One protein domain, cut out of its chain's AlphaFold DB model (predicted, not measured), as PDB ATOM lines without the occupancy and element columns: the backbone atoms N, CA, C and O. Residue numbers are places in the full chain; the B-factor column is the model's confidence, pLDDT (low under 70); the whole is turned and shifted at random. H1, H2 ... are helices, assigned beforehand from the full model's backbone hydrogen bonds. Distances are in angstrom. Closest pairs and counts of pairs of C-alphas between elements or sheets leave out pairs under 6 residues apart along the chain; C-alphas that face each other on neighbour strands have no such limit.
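AT A GLANCE: This is residues 2 to 42 and 238 to 338 of the 881 residues of an uncharacterized protein of Pseudidiomarina halophila (UniProt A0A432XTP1). The first part of one long helix, H5, is a core on which four shorter helices pack; its residues 315 to 329 stick out as a bare arm. H1, H3 and H5 form a bundle. The printed part has 142 residues, five named helices, H1 to H5 in order, and no named strand: all helix, loose, radius of gyration of the C-alphas 21.2 A, spans 87 by 29 by 21 A.

HOW THE PARTS SIT: H1, residues 2 to 18, touches residues 298 to 313 of H5, residues 296 to 336, at a shallow tilt of 26 degrees; closest C-alphas Val 14 and Glu 298, 6.3 A. H2, residues 21 to 37, touches H5 with residues 23 to 27 alone; closest C-alphas Leu 23 and Gly 297, 5.9 A. H3, residues 242 to 259, touches H5 with residues 249 to 257 alone; closest C-alphas Phe 257 and Ala 306, 5.5 A. H4, residues 265 to 290, forms a hairpin with H5, touching with residues 272 to 283 alone; closest C-alphas Ser 283 and Phe 296, 6.9 A. Every O i to N i+4 pair is within hydrogen-bond range in H1, H3 and H5, 12 of 13 in H2, 21 of 22 in H4.

IN THESE COORDINATES: H1 begins at C-alpha 2 (-27.859, 46.777, 47.107). H5, 59.8 A long from first to last C-alpha, ends at C-alpha 336 (-63.759, 46.656, 61.733).

THE WHOLE: Residues 43 to 237 are not printed; C-alphas 42 and 238 are 20.2 A apart. The model's pLDDT is under 70 for 53 printed residues, among them 315 to 338.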
ATOM      1  N   ILE A   2     -27.994  48.183  47.544       63.44
ATOM      2  CA  ILE A   2     -27.859  46.777  47.107       63.44
ATOM      3  C   ILE A   2     -27.834  46.627  45.573       63.44
ATOM      4  O   ILE A   2     -27.029  45.869  45.047       63.44
ATOM      5  N   ASP A   3     -28.659  47.378  44.837       62.78
ATOM      6  CA  ASP A   3     -28.694  47.256  43.369       62.78
ATOM      7  C   ASP A   3     -27.417  47.784  42.688       62.78
ATOM      8  O   ASP A   3     -27.000  47.263  41.658       62.78
ATOM      9  N   ILE A   4     -26.735  48.756  43.302       68.06
ATOM     10  CA  ILE A   4     -25.483  49.324  42.778       68.06
ATOM     11  C   ILE A   4     -24.329  48.332  42.967       68.06
ATOM     12  O   ILE A   4     -23.528  48.138  42.057       68.06
ATOM     13  N   THR A   5     -24.255  47.658  44.121       71.88
ATOM     14  CA  THR A   5     -23.242  46.618  44.362       71.88
ATOM     15  C   THR A   5     -23.437  45.404  43.457       71.88
ATOM     16  O   THR A   5     -22.450  44.864  42.969       71.88
ATOM     17  N   ILE A   6     -24.685  45.008  43.174       72.94
ATOM     18  CA  ILE A   6     -24.977  43.935  42.207       72.94
ATOM     19  C   ILE A   6     -24.496  44.327  40.803       72.94
ATOM     20  O   ILE A   6     -23.867  43.509  40.136       72.94
ATOM     21  N   GLY A   7     -24.708  45.579  40.389       70.44
ATOM     22  CA  GLY A   7     -24.242  46.081  39.095       70.44
ATOM     23  C   GLY A   7     -22.729  46.027  38.916       70.44
ATOM     24  O   GLY A   7     -22.238  45.520  37.911       70.44
ATOM     25  N   VAL A   8     -21.975  46.471  39.924       74.44
ATOM     26  CA  VAL A   8     -20.503  46.430  39.898       74.44
ATOM     27  C   VAL A   8     -19.982  44.990  39.842       74.44
ATOM     28  O   VAL A   8     -19.070  44.695  39.071       74.44
ATOM     29  N   VAL A   9     -20.585  44.073  40.607       79.06
ATOM     30  CA  VAL A   9     -20.234  42.643  40.573       79.06
ATOM     31  C   VAL A   9     -20.560  42.026  39.215       79.06
ATOM     32  O   VAL A   9     -19.786  41.218  38.709       79.06
ATOM     33  N   ALA A  10     -21.673  42.417  38.596       73.69
ATOM     34  CA  ALA A  10     -22.059  41.887  37.301       73.69
ATOM     35  C   ALA A  10     -21.143  42.385  36.173       73.69
ATOM     36  O   ALA A  10     -20.736  41.585  35.337       73.69
ATOM     37  N   VAL A  11     -20.727  43.656  36.189       76.31
ATOM     38  CA  VAL A  11     -19.710  44.173  35.254       76.31
ATOM     39  C   VAL A  11     -18.370  43.451  35.447       76.31
ATOM     40  O   VAL A  11     -17.745  43.054  34.466       76.31
ATOM     41  N   ALA A  12     -17.960  43.186  36.693       74.19
ATOM     42  CA  ALA A  12     -16.771  42.380  36.976       74.19
ATOM     43  C   ALA A  12     -16.902  40.929  36.474       74.19
ATOM     44  O   ALA A  12     -15.935  40.363  35.971       74.19
ATOM     45  N   ALA A  13     -18.096  40.335  36.557       73.88
ATOM     46  CA  ALA A  13     -18.370  39.003  36.021       73.88
ATOM     47  C   ALA A  13     -18.340  38.974  34.485       73.88
ATOM     48  O   ALA A  13     -17.815  38.022  33.915       73.88
ATOM     49  N   VAL A  14     -18.838  40.017  33.809       74.75
ATOM     50  CA  VAL A  14     -18.720  40.151  32.345       74.75
ATOM     51  C   VAL A  14     -17.257  40.290  31.924       74.75
ATOM     52  O   VAL A  14     -16.846  39.631  30.977       74.75
ATOM     53  N   LEU A  15     -16.453  41.057  32.664       70.50
ATOM     54  CA  LEU A  15     -15.005  41.173  32.435       70.50
ATOM     55  C   LEU A  15     -14.247  39.860  32.707       70.50
ATOM     56  O   LEU A  15     -13.270  39.541  32.036       70.50
ATOM     57  N   ALA A  16     -14.693  39.064  33.680       66.69
ATOM     58  CA  ALA A  16     -14.154  37.723  33.892       66.69
ATOM     59  C   ALA A  16     -14.559  36.767  32.758       66.69
ATOM     60  O   ALA A  16     -13.769  35.919  32.354       66.69
ATOM     61  N   LEU A  17     -15.770  36.923  32.212       62.66
ATOM     62  CA  LEU A  17     -16.265  36.141  31.081       62.66
ATOM     63  C   LEU A  17     -15.604  36.537  29.755       62.66
ATOM     64  O   LEU A  17     -15.413  35.659  28.918       62.66
ATOM     65  N   SER A  18     -15.201  37.797  29.568       59.31
ATOM     66  CA  SER A  18     -14.425  38.229  28.395       59.31
ATOM     67  C   SER A  18     -13.017  37.632  28.371       59.31
ATOM     68  O   SER A  18     -12.465  37.405  27.302       59.31
ATOM     69  N   LEU A  19     -12.459  37.300  29.542       54.44
ATOM     70  CA  LEU A  19     -11.219  36.522  29.673       54.44
ATOM     71  C   LEU A  19     -11.423  35.019  29.388       54.44
ATOM     72  O   LEU A  19     -10.454  34.264  29.341       54.44
ATOM     73  N   THR A  20     -12.668  34.565  29.197       50.91
ATOM     74  CA  THR A  20     -13.009  33.171  28.877       50.91
ATOM     75  C   THR A  20     -13.548  33.022  27.448       50.91
ATOM     76  O   THR A  20     -14.093  33.950  26.854       50.91
ATOM     77  N   MET A  21     -13.409  31.814  26.891       51.66
ATOM     78  CA  MET A  21     -13.552  31.473  25.465       51.66
ATOM     79  C   MET A  21     -14.774  32.009  24.666       51.66
ATOM     80  O   MET A  21     -14.581  32.264  23.480       51.66
ATOM     81  N   PRO A  22     -16.015  32.174  25.179       54.66
ATOM     82  CA  PRO A  22     -17.167  32.422  24.296       54.66
ATOM     83  C   PRO A  22     -17.320  33.867  23.781       54.66
ATOM     84  O   PRO A  22     -17.739  34.053  22.638       54.66
ATOM     85  N   LEU A  23     -16.993  34.891  24.578       58.25
ATOM     86  CA  LEU A  23     -17.165  36.301  24.174       58.25
ATOM     87  C   LEU A  23     -16.083  36.762  23.193       58.25
ATOM     88  O   LEU A  23     -16.392  37.455  22.222       58.25
ATOM     89  N   GLY A  24     -14.851  36.281  23.377       60.62
ATOM     90  CA  GLY A  24     -13.760  36.505  22.428       60.62
ATOM     91  C   GLY A  24     -14.084  35.966  21.030       60.62
ATOM     92  O   GLY A  24     -13.835  36.653  20.044       60.62
ATOM     93  N   ILE A  25     -14.729  34.794  20.929       62.84
ATOM     94  CA  ILE A  25     -15.162  34.214  19.643       62.84
ATOM     95  C   ILE A  25     -16.241  35.074  18.973       62.84
ATOM     96  O   ILE A  25     -16.236  35.230  17.753       62.84
ATOM     97  N   PHE A  26     -17.174  35.633  19.746       64.12
ATOM     98  CA  PHE A  26     -18.234  36.478  19.199       64.12
ATOM     99  C   PHE A  26     -17.685  37.791  18.633       64.12
ATOM    100  O   PHE A  26     -17.990  38.130  17.491       64.12
ATOM    101  N   ASN A  27     -16.824  38.481  19.387       68.56
ATOM    102  CA  ASN A  27     -16.145  39.682  18.898       68.56
ATOM    103  C   ASN A  27     -15.265  39.362  17.684       68.56
ATOM    104  O   ASN A  27     -15.309  40.082  16.696       68.56
ATOM    105  N   ALA A  28     -14.551  38.234  17.705       64.56
ATOM    106  CA  ALA A  28     -13.747  37.754  16.585       64.56
ATOM    107  C   ALA A  28     -14.574  37.543  15.301       64.56
ATOM    108  O   ALA A  28     -14.191  38.036  14.244       64.56
ATOM    109  N   LYS A  29     -15.738  36.882  15.385       69.50
ATOM    110  CA  LYS A  29     -16.639  36.693  14.230       69.50
ATOM    111  C   LYS A  29     -17.269  38.000  13.745       69.50
ATOM    112  O   LYS A  29     -17.497  38.163  12.549       69.50
ATOM    113  N   LEU A  30     -17.567  38.925  14.656       70.69
ATOM    114  CA  LEU A  30     -18.092  40.246  14.313       70.69
ATOM    115  C   LEU A  30     -17.041  41.075  13.558       70.69
ATOM    116  O   LEU A  30     -17.359  41.676  12.533       70.69
ATOM    117  N   THR A  31     -15.785  41.029  14.005       70.25
ATOM    118  CA  THR A  31     -14.642  41.624  13.301       70.25
ATOM    119  C   THR A  31     -14.449  40.999  11.917       70.25
ATOM    120  O   THR A  31     -14.280  41.733  10.947       70.25
ATOM    121  N   ASP A  32     -14.564  39.672  11.780       68.75
ATOM    122  CA  ASP A  32     -14.489  38.990  10.476       68.75
ATOM    123  C   ASP A  32     -15.603  39.459   9.517       68.75
ATOM    124  O   ASP A  32     -15.366  39.705   8.331       68.75
ATOM    125  N   ALA A  33     -16.824  39.652  10.030       70.94
ATOM    126  CA  ALA A  33     -17.938  40.189   9.250       70.94
ATOM    127  C   ALA A  33     -17.704  41.649   8.823       70.94
ATOM    128  O   ALA A  33     -18.036  42.023   7.696       70.94
ATOM    129  N   PHE A  34     -17.105  42.476   9.685       73.00
ATOM    130  CA  PHE A  34     -16.727  43.845   9.327       73.00
ATOM    131  C   PHE A  34     -15.624  43.889   8.273       73.00
ATOM    132  O   PHE A  34     -15.726  44.672   7.329       73.00
ATOM    133  N   LEU A  35     -14.625  43.010   8.376       69.38
ATOM    134  CA  LEU A  35     -13.568  42.846   7.378       69.38
ATOM    135  C   LEU A  35     -14.124  42.448   6.003       69.38
ATOM    136  O   LEU A  35     -13.634  42.926   4.984       69.38
ATOM    137  N   TYR A  36     -15.171  41.618   5.961       67.56
ATOM    138  CA  TYR A  36     -15.824  41.220   4.709       67.56
ATOM    139  C   TYR A  36     -16.584  42.374   4.030       67.56
ATOM    140  O   TYR A  36     -16.579  42.491   2.803       67.56
ATOM    141  N   ILE A  37     -17.248  43.221   4.824       68.56
ATOM    142  CA  ILE A  37     -18.090  44.326   4.332       68.56
ATOM    143  C   ILE A  37     -17.256  45.580   4.021       68.56
ATOM    144  O   ILE A  37     -17.653  46.389   3.180       68.56
ATOM    145  N   SER A  38     -16.111  45.757   4.683       67.44
ATOM    146  CA  SER A  38     -15.228  46.900   4.457       67.44
ATOM    147  C   SER A  38     -14.603  46.858   3.053       67.44
ATOM    148  O   SER A  38     -14.176  45.790   2.599       67.44
ATOM    149  N   PRO A  39     -14.506  47.999   2.343       63.44
ATOM    150  CA  PRO A  39     -13.705  48.075   1.127       63.44
ATOM    151  C   PRO A  39     -12.248  47.713   1.442       63.44
ATOM    152  O   PRO A  39     -11.723  48.091   2.493       63.44
ATOM    153  N   ALA A  40     -11.611  46.961   0.540       64.38
ATOM    154  CA  ALA A  40     -10.190  46.658   0.661       64.38
ATOM    155  C   ALA A  40      -9.395  47.976   0.604       64.38
ATOM    156  O   ALA A  40      -9.728  48.830  -0.223       64.38
ATOM    157  N   PRO A  41      -8.385  48.168   1.468       65.19
ATOM    158  CA  PRO A  41      -7.552  49.361   1.409       65.19
ATOM    159  C   PRO A  41      -6.845  49.444   0.049       65.19
ATOM    160  O   PRO A  41      -6.327  48.443  -0.449       65.19
ATOM    161  N   ASP A  42      -6.819  50.633  -0.556       62.09
ATOM    162  CA  ASP A  42      -6.018  50.893  -1.755       62.09
ATOM    163  C   ASP A  42      -4.538  50.907  -1.351       62.09
ATOM    164  O   ASP A  42      -4.035  51.901  -0.823       62.09
ATOM    165  N   GLU A 238      -5.713  47.177  16.761       71.56
ATOM    166  CA  GLU A 238      -5.456  47.485  18.166       71.56
ATOM    167  C   GLU A 238      -6.697  47.184  19.035       71.56
ATOM    168  O   GLU A 238      -7.801  47.686  18.769       71.56
ATOM    169  N   PRO A 239      -6.571  46.378  20.107       72.19
ATOM    170  CA  PRO A 239      -7.629  46.262  21.098       72.19
ATOM    171  C   PRO A 239      -7.712  47.543  21.939       72.19
ATOM    172  O   PRO A 239      -6.705  48.167  22.277       72.19
ATOM    173  N   LEU A 240      -8.926  47.920  22.346       74.06
ATOM    174  CA  LEU A 240      -9.114  49.057  23.248       74.06
ATOM    175  C   LEU A 240      -8.394  48.841  24.595       74.06
ATOM    176  O   LEU A 240      -8.433  47.735  25.145       74.06
ATOM    177  N   PRO A 241      -7.811  49.898  25.198       79.81
ATOM    178  CA  PRO A 241      -7.198  49.791  26.515       79.81
ATOM    179  C   PRO A 241      -8.199  49.285  27.556       79.81
ATOM    180  O   PRO A 241      -9.322  49.788  27.645       79.81
ATOM    181  N   MET A 242      -7.774  48.353  28.413       75.56
ATOM    182  CA  MET A 242      -8.649  47.714  29.407       75.56
ATOM    183  C   MET A 242      -9.396  48.729  30.290       75.56
ATOM    184  O   MET A 242     -10.577  48.554  30.579       75.56
ATOM    185  N   VAL A 243      -8.744  49.834  30.672       80.19
ATOM    186  CA  VAL A 243      -9.362  50.910  31.469       80.19
ATOM    187  C   VAL A 243     -10.538  51.559  30.731       80.19
ATOM    188  O   VAL A 243     -11.570  51.836  31.340       80.19
ATOM    189  N   VAL A 244     -10.405  51.767  29.418       83.25
ATOM    190  CA  VAL A 244     -11.467  52.337  28.579       83.25
ATOM    191  C   VAL A 244     -12.634  51.358  28.480       83.25
ATOM    192  O   VAL A 244     -13.776  51.776  28.638       83.25
ATOM    193  N   ILE A 245     -12.359  50.060  28.318       81.88
ATOM    194  CA  ILE A 245     -13.391  49.010  28.286       81.88
ATOM    195  C   ILE A 245     -14.192  49.002  29.595       81.88
ATOM    196  O   ILE A 245     -15.418  49.061  29.566       81.88
ATOM    197  N   VAL A 246     -13.518  48.998  30.750       82.06
ATOM    198  CA  VAL A 246     -14.179  49.002  32.068       82.06
ATOM    199  C   VAL A 246     -15.061  50.242  32.248       82.06
ATOM    200  O   VAL A 246     -16.206  50.124  32.690       82.06
ATOM    201  N   LEU A 247     -14.553  51.427  31.892       85.25
ATOM    202  CA  LEU A 247     -15.318  52.675  31.974       85.25
ATOM    203  C   LEU A 247     -16.542  52.654  31.056       85.25
ATOM    204  O   LEU A 247     -17.618  53.093  31.464       85.25
ATOM    205  N   LEU A 248     -16.397  52.116  29.845       84.12
ATOM    206  CA  LEU A 248     -17.474  52.018  28.867       84.12
ATOM    207  C   LEU A 248     -18.572  51.061  29.356       84.12
ATOM    208  O   LEU A 248     -19.745  51.431  29.342       84.12
ATOM    209  N   LEU A 249     -18.203  49.890  29.885       85.62
ATOM    210  CA  LEU A 249     -19.150  48.921  30.449       85.62
ATOM    211  C   LEU A 249     -19.891  49.472  31.674       85.62
ATOM    212  O   LEU A 249     -21.110  49.329  31.770       85.62
ATOM    213  N   LEU A 250     -19.185  50.139  32.595       84.62
ATOM    214  CA  LEU A 250     -19.816  50.784  33.751       84.62
ATOM    215  C   LEU A 250     -20.775  51.889  33.312       84.62
ATOM    216  O   LEU A 250     -21.909  51.940  33.791       84.62
ATOM    217  N   SER A 251     -20.339  52.751  32.391       85.19
ATOM    218  CA  SER A 251     -21.178  53.816  31.848       85.19
ATOM    219  C   SER A 251     -22.440  53.237  31.220       85.19
ATOM    220  O   SER A 251     -23.532  53.645  31.604       85.19
ATOM    221  N   ALA A 252     -22.299  52.253  30.323       84.12
ATOM    222  CA  ALA A 252     -23.409  51.600  29.637       84.12
ATOM    223  C   ALA A 252     -24.404  50.977  30.626       84.12
ATOM    224  O   ALA A 252     -25.606  51.238  30.528       84.12
ATOM    225  N   TYR A 253     -23.903  50.238  31.623       86.25
ATOM    226  CA  TYR A 253     -24.725  49.628  32.665       86.25
ATOM    227  C   TYR A 253     -25.533  50.673  33.446       86.25
ATOM    228  O   TYR A 253     -26.749  50.529  33.583       86.25
ATOM    229  N   PHE A 254     -24.894  51.742  33.936       84.38
ATOM    230  CA  PHE A 254     -25.601  52.769  34.704       84.38
ATOM    231  C   PHE A 254     -26.601  53.535  33.840       84.38
ATOM    232  O   PHE A 254     -27.732  53.749  34.278       84.38
ATOM    233  N   THR A 255     -26.231  53.913  32.612       82.75
ATOM    234  CA  THR A 255     -27.172  54.578  31.704       82.75
ATOM    235  C   THR A 255     -28.380  53.705  31.402       82.75
ATOM    236  O   THR A 255     -29.497  54.207  31.490       82.75
ATOM    237  N   ALA A 256     -28.188  52.410  31.131       82.94
ATOM    238  CA  ALA A 256     -29.288  51.480  30.912       82.94
ATOM    239  C   ALA A 256     -30.151  51.368  32.176       82.94
ATOM    240  O   ALA A 256     -31.338  51.676  32.141       82.94
ATOM    241  N   PHE A 257     -29.556  51.054  33.329       82.12
ATOM    242  CA  PHE A 257     -30.296  50.865  34.579       82.12
ATOM    243  C   PHE A 257     -31.129  52.091  34.994       82.12
ATOM    244  O   PHE A 257     -32.265  51.931  35.438       82.12
ATOM    245  N   PHE A 258     -30.598  53.311  34.847       80.75
ATOM    246  CA  PHE A 258     -31.327  54.532  35.207       80.75
ATOM    247  C   PHE A 258     -32.361  54.947  34.159       80.75
ATOM    248  O   PHE A 258     -33.474  55.318  34.527       80.75
ATOM    249  N   LEU A 259     -32.030  54.890  32.865       78.50
ATOM    250  CA  LEU A 259     -32.966  55.309  31.817       78.50
ATOM    251  C   LEU A 259     -34.140  54.336  31.691       78.50
ATOM    252  O   LEU A 259     -35.266  54.782  31.471       78.50
ATOM    253  N   LEU A 260     -33.922  53.041  31.937       78.81
ATOM    254  CA  LEU A 260     -34.987  52.037  31.982       78.81
ATOM    255  C   LEU A 260     -36.074  52.356  33.023       78.81
ATOM    256  O   LEU A 260     -37.228  51.999  32.806       78.81
ATOM    257  N   GLN A 261     -35.760  53.099  34.093       74.75
ATOM    258  CA  GLN A 261     -36.755  53.532  35.088       74.75
ATOM    259  C   GLN A 261     -37.740  54.585  34.562       74.75
ATOM    260  O   GLN A 261     -38.785  54.803  35.171       74.75
ATOM    261  N   VAL A 262     -37.410  55.266  33.462       76.69
ATOM    262  CA  VAL A 262     -38.222  56.357  32.900       76.69
ATOM    263  C   VAL A 262     -39.196  55.844  31.836       76.69
ATOM    264  O   VAL A 262     -40.247  56.447  31.612       76.69
ATOM    265  N   PHE A 263     -38.870  54.736  31.169       68.94
ATOM    266  CA  PHE A 263     -39.634  54.238  30.030       68.94
ATOM    267  C   PHE A 263     -40.737  53.250  30.431       68.94
ATOM    268  O   PHE A 263     -40.576  52.406  31.306       68.94
ATOM    269  N   ASN A 264     -41.864  53.309  29.715       65.75
ATOM    270  CA  ASN A 264     -42.892  52.264  29.756       65.75
ATOM    271  C   ASN A 264     -42.367  50.961  29.129       65.75
ATOM    272  O   ASN A 264     -41.440  50.984  28.327       65.75
ATOM    273  N   THR A 265     -43.025  49.829  29.383       65.69
ATOM    274  CA  THR A 265     -42.568  48.487  28.969       65.69
ATOM    275  C   THR A 265     -42.300  48.332  27.466       65.69
ATOM    276  O   THR A 265     -41.298  47.741  27.076       65.69
ATOM    277  N   ASN A 266     -43.130  48.929  26.603       70.12
ATOM    278  CA  ASN A 266     -42.870  48.949  25.154       70.12
ATOM    279  C   ASN A 266     -41.727  49.908  24.777       70.12
ATOM    280  O   ASN A 266     -41.008  49.673  23.809       70.12
ATOM    281  N   GLY A 267     -41.552  50.982  25.550       75.88
ATOM    282  CA  GLY A 267     -40.440  51.918  25.407       75.88
ATOM    283  C   GLY A 267     -39.102  51.301  25.806       75.88
ATOM    284  O   GLY A 267     -38.101  51.633  25.190       75.88
ATOM    285  N   ILE A 268     -39.092  50.358  26.756       79.94
ATOM    286  CA  ILE A 268     -37.893  49.618  27.175       79.94
ATOM    287  C   ILE A 268     -37.314  48.803  26.014       79.94
ATOM    288  O   ILE A 268     -36.133  48.930  25.715       79.94
ATOM    289  N   LEU A 269     -38.143  48.013  25.321       76.94
ATOM    290  CA  LEU A 269     -37.676  47.195  24.193       76.94
ATOM    291  C   LEU A 269     -37.163  48.050  23.031       76.94
ATOM    292  O   LEU A 269     -36.147  47.721  22.424       76.94
ATOM    293  N   LEU A 270     -37.850  49.159  22.735       81.31
ATOM    294  CA  LEU A 270     -37.400  50.108  21.716       81.31
ATOM    295  C   LEU A 270     -36.088  50.783  22.124       81.31
ATOM    296  O   LEU A 270     -35.185  50.881  21.301       81.31
ATOM    297  N   PHE A 271     -35.959  51.204  23.383       83.31
ATOM    298  CA  PHE A 271     -34.756  51.844  23.904       83.31
ATOM    299  C   PHE A 271     -33.545  50.904  23.848       83.31
ATOM    300  O   PHE A 271     -32.528  51.267  23.258       83.31
ATOM    301  N   GLU A 272     -33.674  49.679  24.361       81.94
ATOM    302  CA  GLU A 272     -32.619  48.658  24.291       81.94
ATOM    303  C   GLU A 272     -32.250  48.329  22.838       81.94
ATOM    304  O   GLU A 272     -31.076  48.330  22.472       81.94
ATOM    305  N   GLY A 273     -33.249  48.155  21.963       82.50
ATOM    306  CA  GLY A 273     -33.015  47.942  20.534       82.50
ATOM    307  C   GLY A 273     -32.251  49.097  19.875       82.50
ATOM    308  O   GLY A 273     -31.328  48.863  19.095       82.50
ATOM    309  N   THR A 274     -32.582  50.349  20.214       85.31
ATOM    310  CA  THR A 274     -31.861  51.524  19.697       85.31
ATOM    311  C   THR A 274     -30.443  51.635  20.246       85.31
ATOM    312  O   THR A 274     -29.533  51.942  19.480       85.31
ATOM    313  N   GLN A 275     -30.222  51.347  21.530       83.62
ATOM    314  CA  GLN A 275     -28.890  51.345  22.140       83.62
ATOM    315  C   GLN A 275     -27.987  50.288  21.502       83.62
ATOM    316  O   GLN A 275     -26.840  50.583  21.174       83.62
ATOM    317  N   LEU A 276     -28.517  49.091  21.244       85.25
ATOM    318  CA  LEU A 276     -27.797  48.035  20.535       85.25
ATOM    319  C   LEU A 276     -27.453  48.423  19.098       85.25
ATOM    320  O   LEU A 276     -26.322  48.213  18.663       85.25
ATOM    321  N   ALA A 277     -28.393  49.034  18.373       86.31
ATOM    322  CA  ALA A 277     -28.144  49.517  17.017       86.31
ATOM    323  C   ALA A 277     -27.065  50.614  16.987       86.31
ATOM    324  O   ALA A 277     -26.187  50.590  16.124       86.31
ATOM    325  N   ILE A 278     -27.089  51.543  17.950       86.88
ATOM    326  CA  ILE A 278     -26.068  52.591  18.095       86.88
ATOM    327  C   ILE A 278     -24.710  51.976  18.438       86.88
ATOM    328  O   ILE A 278     -23.713  52.354  17.829       86.88
ATOM    329  N   ALA A 279     -24.652  51.016  19.366       84.12
ATOM    330  CA  ALA A 279     -23.411  50.346  19.745       84.12
ATOM    331  C   ALA A 279     -22.801  49.552  18.577       84.12
ATOM    332  O   ALA A 279     -21.590  49.599  18.375       84.12
ATOM    333  N   LEU A 280     -23.629  48.879  17.772       85.19
ATOM    334  CA  LEU A 280     -23.188  48.171  16.567       85.19
ATOM    335  C   LEU A 280     -22.655  49.143  15.503       85.19
ATOM    336  O   LEU A 280     -21.608  48.896  14.907       85.19
ATOM    337  N   LEU A 281     -23.346  50.267  15.289       85.94
ATOM    338  CA  LEU A 281     -22.918  51.306  14.351       85.94
ATOM    339  C   LEU A 281     -21.612  51.969  14.805       85.94
ATOM    340  O   LEU A 281     -20.721  52.185  13.990       85.94
ATOM    341  N   LEU A 282     -21.476  52.260  16.100       84.06
ATOM    342  CA  LEU A 282     -20.257  52.820  16.680       84.06
ATOM    343  C   LEU A 282     -19.084  51.838  16.561       84.06
ATOM    344  O   LEU A 282     -17.990  52.249  16.185       84.06
ATOM    345  N   SER A 283     -19.333  50.550  16.813       82.69
ATOM    346  CA  SER A 283     -18.366  49.464  16.614       82.69
ATOM    347  C   SER A 283     -17.853  49.432  15.170       82.69
ATOM    348  O   SER A 283     -16.646  49.470  14.937       82.69
ATOM    349  N   TYR A 284     -18.763  49.482  14.193       82.38
ATOM    350  CA  TYR A 284     -18.412  49.530  12.774       82.38
ATOM    351  C   TYR A 284     -17.624  50.798  12.396       82.38
ATOM    352  O   TYR A 284     -16.617  50.714  11.696       82.38
ATOM    353  N   LEU A 285     -18.039  51.976  12.876       81.31
ATOM    354  CA  LEU A 285     -17.348  53.237  12.579       81.31
ATOM    355  C   LEU A 285     -15.932  53.288  13.160       81.31
ATOM    356  O   LEU A 285     -15.021  53.768  12.483       81.31
ATOM    357  N   LEU A 286     -15.743  52.804  14.392       80.50
ATOM    358  CA  LEU A 286     -14.427  52.723  15.031       80.50
ATOM    359  C   LEU A 286     -13.516  51.731  14.308       80.50
ATOM    360  O   LEU A 286     -12.341  52.030  14.102       80.50
ATOM    361  N   PHE A 287     -14.076  50.608  13.860       78.00
ATOM    362  CA  PHE A 287     -13.354  49.623  13.071       78.00
ATOM    363  C   PHE A 287     -12.866  50.202  11.732       78.00
ATOM    364  O   PHE A 287     -11.682  50.121  11.422       78.00
ATOM    365  N   VAL A 288     -13.743  50.859  10.965       75.44
ATOM    366  CA  VAL A 288     -13.381  51.431   9.650       75.44
ATOM    367  C   VAL A 288     -12.444  52.638   9.773       75.44
ATOM    368  O   VAL A 288     -11.550  52.804   8.949       75.44
ATOM    369  N   SER A 289     -12.643  53.498  10.779       74.94
ATOM    370  CA  SER A 289     -11.913  54.773  10.877       74.94
ATOM    371  C   SER A 289     -10.578  54.662  11.616       74.94
ATOM    372  O   SER A 289      -9.664  55.425  11.318       74.94
ATOM    373  N   PHE A 290     -10.479  53.758  12.595       71.94
ATOM    374  CA  PHE A 290      -9.339  53.670  13.515       71.94
ATOM    375  C   PHE A 290      -8.792  52.249  13.687       71.94
ATOM    376  O   PHE A 290      -7.860  52.076  14.460       71.94
ATOM    377  N   GLN A 291      -9.367  51.238  13.020       72.38
ATOM    378  CA  GLN A 291      -8.943  49.829  13.120       72.38
ATOM    379  C   GLN A 291      -8.988  49.263  14.550       72.38
ATOM    380  O   GLN A 291      -8.366  48.251  14.865       72.38
ATOM    381  N   LEU A 292      -9.795  49.890  15.411       73.00
ATOM    382  CA  LEU A 292      -9.969  49.499  16.804       73.00
ATOM    383  C   LEU A 292     -11.003  48.380  16.929       73.00
ATOM    384  O   LEU A 292     -12.128  48.494  16.434       73.00
ATOM    385  N   VAL A 293     -10.655  47.328  17.673       74.44
ATOM    386  CA  VAL A 293     -11.599  46.252  18.006       74.44
ATOM    387  C   VAL A 293     -12.478  46.693  19.174       74.44
ATOM    388  O   VAL A 293     -12.012  46.885  20.301       74.44
ATOM    389  N   PHE A 294     -13.773  46.852  18.906       77.50
ATOM    390  CA  PHE A 294     -14.745  47.301  19.896       77.50
ATOM    391  C   PHE A 294     -15.404  46.114  20.635       77.50
ATOM    392  O   PHE A 294     -15.871  45.180  19.977       77.50
ATOM    393  N   PRO A 295     -15.505  46.143  21.982       78.81
ATOM    394  CA  PRO A 295     -16.034  45.049  22.806       78.81
ATOM    395  C   PRO A 295     -17.573  45.004  22.786       78.81
ATOM    396  O   PRO A 295     -18.258  45.281  23.776       78.81
ATOM    397  N   PHE A 296     -18.148  44.722  21.615       81.19
ATOM    398  CA  PHE A 296     -19.598  44.718  21.425       81.19
ATOM    399  C   PHE A 296     -20.280  43.581  22.202       81.19
ATOM    400  O   PHE A 296     -21.341  43.795  22.789       81.19
ATOM    401  N   GLY A 297     -19.676  42.389  22.252       79.62
ATOM    402  CA  GLY A 297     -20.217  41.248  22.993       79.62
ATOM    403  C   GLY A 297     -20.337  41.515  24.494       79.62
ATOM    404  O   GLY A 297     -21.358  41.194  25.107       79.62
ATOM    405  N   GLU A 298     -19.325  42.149  25.085       81.25
ATOM    406  CA  GLU A 298     -19.319  42.535  26.494       81.25
ATOM    407  C   GLU A 298     -20.412  43.569  26.773       81.25
ATOM    408  O   GLU A 298     -21.155  43.435  27.748       81.25
ATOM    409  N   LEU A 299     -20.575  44.559  25.890       83.06
ATOM    410  CA  LEU A 299     -21.632  45.560  26.025       83.06
ATOM    411  C   LEU A 299     -23.028  44.956  25.925       83.06
ATOM    412  O   LEU A 299     -23.867  45.228  26.786       83.06
ATOM    413  N   PHE A 300     -23.253  44.091  24.937       83.62
ATOM    414  CA  PHE A 300     -24.510  43.366  24.779       83.62
ATOM    415  C   PHE A 300     -24.875  42.603  26.060       83.62
ATOM    416  O   PHE A 300     -25.999  42.701  26.560       83.62
ATOM    417  N   LEU A 301     -23.908  41.889  26.645       83.50
ATOM    418  CA  LEU A 301     -24.135  41.129  27.870       83.50
ATOM    419  C   LEU A 301     -24.417  42.045  29.072       83.50
ATOM    420  O   LEU A 301     -25.318  41.753  29.860       83.50
ATOM    421  N   THR A 302     -23.701  43.170  29.206       85.00
ATOM    422  CA  THR A 302     -23.976  44.141  30.282       85.00
ATOM    423  C   THR A 302     -25.367  44.762  30.185       85.00
ATOM    424  O   THR A 302     -26.021  44.920  31.216       85.00
ATOM    425  N   GLN A 303     -25.850  45.056  28.977       84.56
ATOM    426  CA  GLN A 303     -27.203  45.576  28.754       84.56
ATOM    427  C   GLN A 303     -28.269  44.535  29.116       84.56
ATOM    428  O   GLN A 303     -29.213  44.839  29.845       84.56
ATOM    429  N   LEU A 304     -28.072  43.271  28.724       83.50
ATOM    430  CA  LEU A 304     -28.983  42.180  29.084       83.50
ATOM    431  C   LEU A 304     -29.072  41.981  30.605       83.50
ATOM    432  O   LEU A 304     -30.160  41.810  31.157       83.50
ATOM    433  N   ILE A 305     -27.932  42.042  31.296       83.12
ATOM    434  CA  ILE A 305     -27.870  41.976  32.760       83.12
ATOM    435  C   ILE A 305     -28.588  43.173  33.396       83.12
ATOM    436  O   ILE A 305     -29.356  42.981  34.341       83.12
ATOM    437  N   ALA A 306     -28.367  44.392  32.891       83.62
ATOM    438  CA  ALA A 306     -29.030  45.597  33.388       83.62
ATOM    439  C   ALA A 306     -30.557  45.496  33.250       83.62
ATOM    440  O   ALA A 306     -31.278  45.772  34.212       83.62
ATOM    441  N   LEU A 307     -31.047  45.010  32.105       83.19
ATOM    442  CA  LEU A 307     -32.466  44.756  31.859       83.19
ATOM    443  C   LEU A 307     -33.039  43.727  32.843       83.19
ATOM    444  O   LEU A 307     -34.081  43.958  33.458       83.19
ATOM    445  N   LEU A 308     -32.357  42.594  33.022       80.19
ATOM    446  CA  LEU A 308     -32.808  41.527  33.914       80.19
ATOM    447  C   LEU A 308     -32.871  42.019  35.367       80.19
ATOM    448  O   LEU A 308     -33.847  41.766  36.076       80.19
ATOM    449  N   GLN A 309     -31.866  42.778  35.802       81.12
ATOM    450  CA  GLN A 309     -31.851  43.374  37.131       81.12
ATOM    451  C   GLN A 309     -32.946  44.429  37.309       81.12
ATOM    452  O   GLN A 309     -33.601  44.438  38.353       81.12
ATOM    453  N   PHE A 310     -33.180  45.279  36.306       82.31
ATOM    454  CA  PHE A 310     -34.282  46.238  36.317       82.31
ATOM    455  C   PHE A 310     -35.626  45.521  36.516       82.31
ATOM    456  O   PHE A 310     -36.352  45.844  37.458       82.31
ATOM    457  N   LEU A 311     -35.904  44.471  35.733       76.50
ATOM    458  CA  LEU A 311     -37.129  43.670  35.855       76.50
ATOM    459  C   LEU A 311     -37.285  43.036  37.248       76.50
ATOM    460  O   LEU A 311     -38.379  43.033  37.816       76.50
ATOM    461  N   ILE A 312     -36.194  42.528  37.835       73.31
ATOM    462  CA  ILE A 312     -36.205  42.002  39.209       73.31
ATOM    463  C   ILE A 312     -36.498  43.116  40.222       73.31
ATOM    464  O   ILE A 312     -37.268  42.904  41.162       73.31
ATOM    465  N   SER A 313     -35.878  44.286  40.062       74.69
ATOM    466  CA  SER A 313     -36.024  45.410  40.989       74.69
ATOM    467  C   SER A 313     -37.438  45.992  40.978       74.69
ATOM    468  O   SER A 313     -38.022  46.187  42.047       74.69
ATOM    469  N   GLU A 314     -38.036  46.160  39.797       74.25
ATOM    470  CA  GLU A 314     -39.390  46.693  39.656       74.25
ATOM    471  C   GLU A 314     -40.411  45.726  40.261       74.25
ATOM    472  O   GLU A 314     -41.277  46.126  41.037       74.25
ATOM    473  N   ARG A 315     -40.224  44.417  40.068       68.75
ATOM    474  CA  ARG A 315     -41.070  43.412  40.720       68.75
ATOM    475  C   ARG A 315     -40.923  43.390  42.241       68.75
ATOM    476  O   ARG A 315     -41.910  43.195  42.952       68.75
ATOM    477  N   ARG A 316     -39.706  43.561  42.775       68.62
ATOM    478  CA  ARG A 316     -39.503  43.680  44.233       68.62
ATOM    479  C   ARG A 316     -40.273  44.876  44.779       68.62
ATOM    480  O   ARG A 316     -40.915  44.756  45.822       68.62
ATOM    481  N   ARG A 317     -40.250  45.994  44.055       68.44
ATOM    482  CA  ARG A 317     -40.999  47.202  44.399       68.44
ATOM    483  C   ARG A 317     -42.512  46.960  44.363       68.44
ATOM    484  O   ARG A 317     -43.187  47.288  45.336       68.44
ATOM    485  N   GLU A 318     -43.036  46.327  43.317       66.94
ATOM    486  CA  GLU A 318     -44.457  45.950  43.220       66.94
ATOM    487  C   GLU A 318     -44.886  45.008  44.352       66.94
ATOM    488  O   GLU A 318     -45.898  45.236  45.013       66.94
ATOM    489  N   SER A 319     -44.086  43.978  44.639       63.69
ATOM    490  CA  SER A 319     -44.362  43.018  45.712       63.69
ATOM    491  C   SER A 319     -44.395  43.683  47.094       63.69
ATOM    492  O   SER A 319     -45.258  43.371  47.920       63.69
ATOM    493  N   GLN A 320     -43.506  44.649  47.348       65.00
ATOM    494  CA  GLN A 320     -43.516  45.444  48.581       65.00
ATOM    495  C   GLN A 320     -44.761  46.336  48.684       65.00
ATOM    496  O   GLN A 320     -45.367  46.443  49.752       65.00
ATOM    497  N   ILE A 321     -45.195  46.943  47.577       63.72
ATOM    498  CA  ILE A 321     -46.418  47.753  47.549       63.72
ATOM    499  C   ILE A 321     -47.643  46.871  47.810       63.72
ATOM    500  O   ILE A 321     -48.440  47.205  48.690       63.72
ATOM    501  N   MET A 322     -47.759  45.728  47.129       58.50
ATOM    502  CA  MET A 322     -48.872  44.792  47.310       58.50
ATOM    503  C   MET A 322     -48.934  44.240  48.731       58.50
ATOM    504  O   MET A 322     -49.979  44.342  49.360       58.50
ATOM    505  N   SER A 323     -47.822  43.740  49.279       59.19
ATOM    506  CA  SER A 323     -47.781  43.213  50.654       59.19
ATOM    507  C   SER A 323     -48.124  44.271  51.705       59.19
ATOM    508  O   SER A 323     -48.859  43.993  52.650       59.19
ATOM    509  N   SER A 324     -47.667  45.515  51.531       65.25
ATOM    510  CA  SER A 324     -48.032  46.602  52.445       65.25
ATOM    511  C   SER A 324     -49.520  46.969  52.362       65.25
ATOM    512  O   SER A 324     -50.128  47.332  53.371       65.25
ATOM    513  N   ARG A 325     -50.127  46.871  51.172       60.38
ATOM    514  CA  ARG A 325     -51.544  47.182  50.954       60.38
ATOM    515  C   ARG A 325     -52.450  46.048  51.399       60.38
ATOM    516  O   ARG A 325     -53.443  46.349  52.047       60.38
ATOM    517  N   THR A 326     -52.095  44.786  51.158       61.19
ATOM    518  CA  THR A 326     -52.819  43.627  51.700       61.19
ATOM    519  C   THR A 326     -52.739  43.602  53.220       61.19
ATOM    520  O   THR A 326     -53.769  43.430  53.861       61.19
ATOM    521  N   ALA A 327     -51.574  43.894  53.810       55.59
ATOM    522  CA  ALA A 327     -51.438  44.036  55.258       55.59
ATOM    523  C   ALA A 327     -52.312  45.176  55.808       55.59
ATOM    524  O   ALA A 327     -52.979  45.002  56.828       55.59
ATOM    525  N   LYS A 328     -52.381  46.328  55.122       59.78
ATOM    526  CA  LYS A 328     -53.301  47.424  55.486       59.78
ATOM    527  C   LYS A 328     -54.769  47.021  55.350       59.78
ATOM    528  O   LYS A 328     -55.545  47.325  56.249       59.78
ATOM    529  N   LEU A 329     -55.141  46.330  54.274       60.88
ATOM    530  CA  LEU A 329     -56.487  45.799  54.033       60.88
ATOM    531  C   LEU A 329     -56.891  44.838  55.153       60.88
ATOM    532  O   LEU A 329     -57.942  44.997  55.758       60.88
ATOM    533  N   GLN A 330     -56.012  43.893  55.475       52.34
ATOM    534  CA  GLN A 330     -56.216  42.894  56.514       52.34
ATOM    535  C   GLN A 330     -56.304  43.542  57.895       52.34
ATOM    536  O   GLN A 330     -57.212  43.233  58.656       52.34
ATOM    537  N   THR A 331     -55.430  44.504  58.197       55.28
ATOM    538  CA  THR A 331     -55.488  45.259  59.455       55.28
ATOM    539  C   THR A 331     -56.797  46.042  59.561       55.28
ATOM    540  O   THR A 331     -57.441  46.001  60.602       55.28
ATOM    541  N   ARG A 332     -57.241  46.712  58.489       60.38
ATOM    542  CA  ARG A 332     -58.493  47.488  58.481       60.38
ATOM    543  C   ARG A 332     -59.749  46.617  58.533       60.38
ATOM    544  O   ARG A 332     -60.712  47.006  59.186       60.38
ATOM    545  N   LEU A 333     -59.743  45.451  57.888       54.31
ATOM    546  CA  LEU A 333     -60.831  44.470  57.964       54.31
ATOM    547  C   LEU A 333     -60.909  43.826  59.356       54.31
ATOM    548  O   LEU A 333     -61.993  43.774  59.936       54.31
ATOM    549  N   ASN A 334     -59.766  43.428  59.925       51.06
ATOM    550  CA  ASN A 334     -59.686  42.888  61.285       51.06
ATOM    551  C   ASN A 334     -60.084  43.931  62.340       51.06
ATOM    552  O   ASN A 334     -60.740  43.589  63.315       51.06
ATOM    553  N   GLN A 335     -59.735  45.208  62.142       53.62
ATOM    554  CA  GLN A 335     -60.143  46.298  63.036       53.62
ATOM    555  C   GLN A 335     -61.647  46.586  62.998       53.62
ATOM    556  O   GLN A 335     -62.168  47.124  63.973       53.62
ATOM    557  N   ARG A 336     -62.344  46.292  61.888       50.31
ATOM    558  CA  ARG A 336     -63.759  46.656  61.733       50.31
ATOM    559  C   ARG A 336     -64.749  45.515  61.939       50.31
ATOM    560  O   ARG A 336     -65.801  45.823  62.485       50.31
ATOM    561  N   MET A 337     -64.502  44.267  61.510       48.59
ATOM    562  CA  MET A 337     -65.599  43.270  61.484       48.59
ATOM    563  C   MET A 337     -65.252  41.772  61.563       48.59
ATOM    564  O   MET A 337     -66.177  40.965  61.519       48.59
ATOM    565  N   LEU A 338     -63.993  41.338  61.649       41.81
ATOM    566  CA  LEU A 338     -63.691  39.902  61.548       41.81
ATOM    567  C   LEU A 338     -62.735  39.442  62.658       41.81
ATOM    568  O   LEU A 338     -61.554  39.794  62.613       41.81
TER     569      LEU A 338